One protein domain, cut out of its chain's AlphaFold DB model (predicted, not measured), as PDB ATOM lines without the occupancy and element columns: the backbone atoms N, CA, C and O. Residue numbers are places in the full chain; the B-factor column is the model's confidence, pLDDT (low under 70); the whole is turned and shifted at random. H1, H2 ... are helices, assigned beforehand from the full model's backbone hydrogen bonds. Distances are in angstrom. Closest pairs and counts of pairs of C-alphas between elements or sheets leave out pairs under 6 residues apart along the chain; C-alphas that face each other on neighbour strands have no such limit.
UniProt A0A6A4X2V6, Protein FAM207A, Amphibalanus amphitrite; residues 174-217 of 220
ATOM      1  N   ALA A 174     195.113 162.331 214.511       94.69
ATOM      2  CA  ALA A 174     194.973 162.042 213.084       94.69
ATOM      3  C   ALA A 174     195.214 163.304 212.245       94.69
ATOM      4  O   ALA A 174     195.950 163.235 211.269       94.69
ATOM      5  N   LEU A 175     194.684 164.450 212.687       94.50
ATOM      6  CA  LEU A 175     194.960 165.755 212.077       94.50
ATOM      7  C   LEU A 175     196.450 166.084 212.082       94.50
ATOM      8  O   LEU A 175     196.993 166.473 211.060       94.50
ATOM      9  N   HIS A 176     197.126 165.881 213.214       96.19
ATOM     10  CA  HIS A 176     198.558 166.144 213.316       96.19
ATOM     11  C   HIS A 176     199.379 165.250 212.377       96.19
ATOM     12  O   HIS A 176     200.315 165.722 211.743       96.19
ATOM     13  N   LYS A 177     199.001 163.972 212.229       96.94
ATOM     14  CA  LYS A 177     199.637 163.074 211.254       96.94
ATOM     15  C   LYS A 177     199.417 163.524 209.809       96.94
ATOM     16  O   LYS A 177     200.359 163.464 209.031       96.94
ATOM     17  N   GLN A 178     198.204 163.962 209.464       96.50
ATOM     18  CA  GLN A 178     197.913 164.527 208.141       96.50
ATOM     19  C   GLN A 178     198.755 165.778 207.897       96.50
ATOM     20  O   GLN A 178     199.492 165.817 206.929       96.50
ATOM     21  N   TYR A 179     198.782 166.706 208.851       96.50
ATOM     22  CA  TYR A 179     199.592 167.918 208.769       96.50
ATOM     23  C   TYR A 179     201.085 167.639 208.519       96.50
ATOM     24  O   TYR A 179     201.692 168.266 207.659       96.50
ATOM     25  N   LEU A 180     201.682 166.676 209.231       97.94
ATOM     26  CA  LEU A 180     203.080 166.290 208.999       97.94
ATOM     27  C   LEU A 180     203.291 165.646 207.622       97.94
ATOM     28  O   LEU A 180     204.316 165.885 206.988       97.94
ATOM     29  N   SER A 181     202.329 164.842 207.161       97.56
ATOM     30  CA  SER A 181     202.347 164.276 205.810       97.56
ATOM     31  C   SER A 181     202.279 165.374 204.750       97.56
ATOM     32  O   SER A 181     203.043 165.332 203.792       97.56
ATOM     33  N   ASP A 182     201.408 166.363 204.941       97.12
ATOM     34  CA  ASP A 182     201.231 167.485 204.021       97.12
ATOM     35  C   ASP A 182     202.518 168.322 203.951       97.12
ATOM     36  O   ASP A 182     202.997 168.622 202.862       97.12
ATOM     37  N   ILE A 183     203.158 168.610 205.096       97.62
ATOM     38  CA  ILE A 183     204.467 169.287 205.129       97.62
ATOM     39  C   ILE A 183     205.513 168.516 204.321       97.62
ATOM     40  O   ILE A 183     206.211 169.114 203.504       97.62
ATOM     41  N   ALA A 184     205.625 167.201 204.530       97.31
ATOM     42  CA  ALA A 184     206.603 166.380 203.820       97.31
ATOM     43  C   ALA A 184     206.334 166.351 202.304       97.31
ATOM     44  O   ALA A 184     207.265 166.367 201.500       97.31
ATOM     45  N   GLN A 185     205.061 166.344 201.902       96.44
ATOM     46  CA  GLN A 185     204.672 166.450 200.498       96.44
ATOM     47  C   GLN A 185     205.054 167.810 199.908       96.44
ATOM     48  O   GLN A 185     205.619 167.847 198.817       96.44
ATOM     49  N   PHE A 186     204.816 168.911 200.626       95.75
ATOM     50  CA  PHE A 186     205.211 170.241 200.162       95.75
ATOM     51  C   PHE A 186     206.723 170.375 200.021       95.75
ATOM     52  O   PHE A 186     207.187 170.867 198.999       95.75
ATOM     53  N   GLN A 187     207.493 169.887 200.995       96.62
ATOM     54  CA  GLN A 187     208.956 169.870 200.904       96.62
ATOM     55  C   GLN A 187     209.421 169.121 199.652       96.62
ATOM     56  O   GLN A 187     210.210 169.655 198.878       96.62
ATOM     57  N   ARG A 188     208.833 167.954 199.371       95.94
ATOM     58  CA  ARG A 188     209.134 167.184 198.158       95.94
ATOM     59  C   ARG A 188     208.809 167.931 196.860       95.94
ATOM     60  O   ARG A 188     209.539 167.783 195.887       95.94
ATOM     61  N   VAL A 189     207.714 168.696 196.821       95.44
ATOM     62  CA  VAL A 189     207.360 169.519 195.649       95.44
ATOM     63  C   VAL A 189     208.373 170.648 195.460       95.44
ATOM     64  O   VAL A 189     208.829 170.864 194.343       95.44
ATOM     65  N   LEU A 190     208.778 171.315 196.545       94.62
ATOM     66  CA  LEU A 190     209.774 172.393 196.509       94.62
ATOM     67  C   LEU A 190     211.171 171.904 196.093       94.62
ATOM     68  O   LEU A 190     211.926 172.642 195.461       94.62
ATOM     69  N   GLU A 191     211.519 170.665 196.433       96.00
ATOM     70  CA  GLU A 191     212.783 170.029 196.042       96.00
ATOM     71  C   GLU A 191     212.809 169.585 194.569       96.00
ATOM     72  O   GLU A 191     213.880 169.294 194.036       96.00
ATOM     73  N   HIS A 192     211.659 169.518 193.892       95.25
ATOM     74  CA  HIS A 192     211.592 169.017 192.525       95.25
ATOM     75  C   HIS A 192     212.111 170.063 191.518       95.25
ATOM     76  O   HIS A 192     211.605 171.186 191.504       95.25
ATOM     77  N   PRO A 193     213.042 169.711 190.607       95.38
ATOM     78  CA  PRO A 193     213.682 170.678 189.705       95.38
ATOM     79  C   PRO A 193     212.679 171.390 188.789       95.38
ATOM     80  O   PRO A 193     212.730 172.602 188.642       95.38
ATOM     81  N   ILE A 194     211.686 170.657 188.276       93.62
ATOM     82  CA  ILE A 194     210.632 171.213 187.410       93.62
ATOM     83  C   ILE A 194     209.842 172.335 188.114       93.62
ATOM     84  O   ILE A 194     209.479 173.325 187.489       93.62
ATOM     85  N   TYR A 195     209.594 172.205 189.423       94.12
ATOM     86  CA  TYR A 195     208.872 173.225 190.189       94.12
ATOM     87  C   TYR A 195     209.748 174.456 190.481       94.12
ATOM     88  O   TYR A 195     209.230 175.560 190.613       94.12
ATOM     89  N   GLN A 196     211.070 174.278 190.582       94.19
ATOM     90  CA  GLN A 196     212.018 175.384 190.761       94.19
ATOM     91  C   GLN A 196     212.211 176.196 189.476       94.19
ATOM     92  O   GLN A 196     212.428 177.403 189.554       94.19
ATOM     93  N   GLU A 197     212.136 175.540 188.317       95.50
ATOM     94  CA  GLU A 197     212.262 176.178 187.004       95.50
ATOM     95  C   GLU A 197     211.020 177.002 186.636       95.50
ATOM     96  O   GLU A 197     211.161 178.159 186.239       95.50
ATOM     97  N   ASP A 198     209.816 176.436 186.793       94.81
ATOM     98  CA  ASP A 198     208.552 177.122 186.492       94.81
ATOM     99  C   ASP A 198     207.423 176.723 187.468       94.81
ATOM    100  O   ASP A 198     206.642 175.798 187.207       94.81
ATOM    101  N   PRO A 199     207.299 177.416 188.615       94.50
ATOM    102  CA  PRO A 199     206.273 177.100 189.603       94.50
ATOM    103  C   PRO A 199     204.863 177.470 189.121       94.50
ATOM    104  O   PRO A 199     203.896 176.773 189.439       94.50
ATOM    105  N   GLU A 200     204.721 178.559 188.360       94.12
ATOM    106  CA  GLU A 200     203.418 179.052 187.907       94.12
ATOM    107  C   GLU A 200     202.843 178.156 186.807       94.12
ATOM    108  O   GLU A 200     201.659 177.795 186.860       94.12
ATOM    109  N   GLY A 201     203.686 177.727 185.863       95.06
ATOM    110  CA  GLY A 201     203.312 176.810 184.791       95.06
ATOM    111  C   GLY A 201     202.789 175.484 185.327       95.06
ATOM    112  O   GLY A 201     201.673 175.085 184.989       95.06
ATOM    113  N   ILE A 202     203.521 174.854 186.249       95.00
ATOM    114  CA  ILE A 202     203.142 173.554 186.826       95.00
ATOM    115  C   ILE A 202     201.846 173.634 187.637       95.00
ATOM    116  O   ILE A 202     200.992 172.749 187.532       95.00
ATOM    117  N   VAL A 203     201.655 174.702 188.416       94.25
ATOM    118  CA  VAL A 203     200.392 174.911 189.141       94.25
ATOM    119  C   VAL A 203     199.238 175.112 188.156       94.25
ATOM    120  O   VAL A 203     198.167 174.530 188.346       94.25
ATOM    121  N   SER A 204     199.447 175.882 187.086       95.62
ATOM    122  CA  SER A 204     198.418 176.117 186.068       95.62
ATOM    123  C   SER A 204     198.031 174.833 185.322       95.62
ATOM    124  O   SER A 204     196.840 174.567 185.148       95.62
ATOM    125  N   GLU A 205     199.007 173.997 184.964       95.06
ATOM    126  CA  GLU A 205     198.789 172.713 184.302       95.06
ATOM    127  C   GLU A 205     198.027 171.754 185.221       95.06
ATOM    128  O   GLU A 205     197.039 171.147 184.805       95.06
ATOM    129  N   HIS A 206     198.421 171.662 186.494       92.62
ATOM    130  CA  HIS A 206     197.741 170.801 187.458       92.62
ATOM    131  C   HIS A 206     196.267 171.190 187.643       92.62
ATOM    132  O   HIS A 206     195.391 170.322 187.676       92.62
ATOM    133  N   VAL A 207     195.972 172.493 187.704       95.06
ATOM    134  CA  VAL A 207     194.594 173.001 187.780       95.06
ATOM    135  C   VAL A 207     193.814 172.667 186.507       95.06
ATOM    136  O   VAL A 207     192.665 172.232 186.599       95.06
ATOM    137  N   GLN A 208     194.418 172.811 185.324       94.69
ATOM    138  CA  GLN A 208     193.780 172.431 184.059       94.69
ATOM    139  C   GLN A 208     193.481 170.929 184.001       94.69
ATOM    140  O   GLN A 208     192.360 170.539 183.675       94.69
ATOM    141  N   GLN A 209     194.443 170.083 184.378       93.88
ATOM    142  CA  GLN A 209     194.261 168.633 184.457       93.88
ATOM    143  C   GLN A 209     193.156 168.249 185.450       93.88
ATOM    144  O   GLN A 209     192.387 167.325 185.182       93.88
ATOM    145  N   TRP A 210     193.052 168.949 186.585       93.62
ATOM    146  CA  TRP A 210     191.985 168.723 187.561       93.62
ATOM    147  C   TRP A 210     190.602 169.066 186.987       93.62
ATOM    148  O   TRP A 210     189.691 168.245 187.056       93.62
ATOM    149  N   VAL A 211     190.466 170.218 186.323       94.06
ATOM    150  CA  VAL A 211     189.214 170.630 185.663       94.06
ATOM    151  C   VAL A 211     188.805 169.662 184.547       94.06
ATOM    152  O   VAL A 211     187.619 169.367 184.393       94.06
ATOM    153  N   LEU A 212     189.768 169.145 183.778       92.06
ATOM    154  CA  LEU A 212     189.513 168.149 182.733       92.06
ATOM    155  C   LEU A 212     189.018 166.819 183.321       92.06
ATOM    156  O   LEU A 212     188.017 166.287 182.848       92.06
ATOM    157  N   LYS A 213     189.647 166.321 184.392       86.62
ATOM    158  CA  LYS A 213     189.212 165.091 185.081       86.62
ATOM    159  C   LYS A 213     187.806 165.214 185.669       86.62
ATOM    160  O   LYS A 213     187.002 164.293 185.526       86.62
ATOM    161  N   ASP A 214     187.493 166.364 186.263       81.50
ATOM    162  CA  ASP A 214     186.151 166.669 186.767       81.50
ATOM    163  C   ASP A 214     185.108 166.697 185.635       81.50
ATOM    164  O   ASP A 214     183.976 166.240 185.819       81.50
ATOM    165  N   ALA A 215     185.480 167.195 184.449       78.88
ATOM    166  CA  ALA A 215     184.617 167.212 183.267       78.88
ATOM    167  C   ALA A 215     184.410 165.813 182.655       78.88
ATOM    168  O   ALA A 215     183.324 165.520 182.150       78.88
ATOM    169  N   GLU A 216     185.419 164.944 182.724       81.69
ATOM    170  CA  GLU A 216     185.378 163.565 182.218       81.69
ATOM    171  C   GLU A 216     184.701 162.576 183.184       81.69
ATOM    172  O   GLU A 216     184.448 161.425 182.822       81.69
ATOM    173  N   GLY A 217     184.355 163.012 184.402       68.31
ATOM    174  CA  GLY A 217     183.641 162.192 185.383       68.31
ATOM    175  C   GLY A 217     184.447 160.996 185.898       68.31
ATOM    176  O   GLY A 217     183.858 160.040 186.408       68.31
TER     177      GLY A 217
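What this domain is: This is residues 174 to 217 of the 220 residues of the protein "Protein FAM207A" of Amphibalanus amphitrite (UniProt A0A6A4X2V6). Two long helices, H1 and H3, make the arms of an open, flat V, and the short helix H2 sits at its point. The arms spread away from each other, with nothing packed between them. The printed part has 44 residues with three named helices, in the order H1, H2, H3, and no named strand; the class is all helix. The whole is only just loose, close to extended, with a radius of gyration of the C-alphas of 13.5 A, and it spans 33 by 30 by 10 A.

Where its parts are: H1 is residues 174 to 190, from C-alpha 174 at (194.973, 162.042, 213.084) to C-alpha 190 at (209.774, 172.393, 196.509), a length of 24.5 A. H2 is residues 193 to 197, 6.3 A from first to last C-alpha. H3, the longest helix with 18 residues, is residues 199 to 216, 26.0 A long, and ends with C-alpha 216 at (185.378, 163.565, 182.218).

How they stand to each other: H1 and H2 are close but not clearly touching; their closest C-alphas, of Val 189 and Tyr 195, are 6.8 A apart. H2 and H3 are also close but not clearly touching; their closest C-alphas, of Tyr 195 and Ile 202, are 6.7 A apart. H1 and H3 are apart. In H1, H2 and H3 every O i to N i+4 pair is within hydrogen-bond range.

The domain as a whole: The two C-alphas farthest apart, those of Ala 174 and Glu 197, are 34.3 A apart, and the first and last printed C-alphas, of Ala 174 and Gly 217, are 29.9 A apart. The printed part has no cut. The links H1 to H2 and H2 to H3 are tight. Residues 174 to 188, which belong to H1, stand free, as do residues 204 to 217, of which 204 to 216 belong to H3. The mean pLDDT of the printed part is 93.5, and residue 217 is under 70.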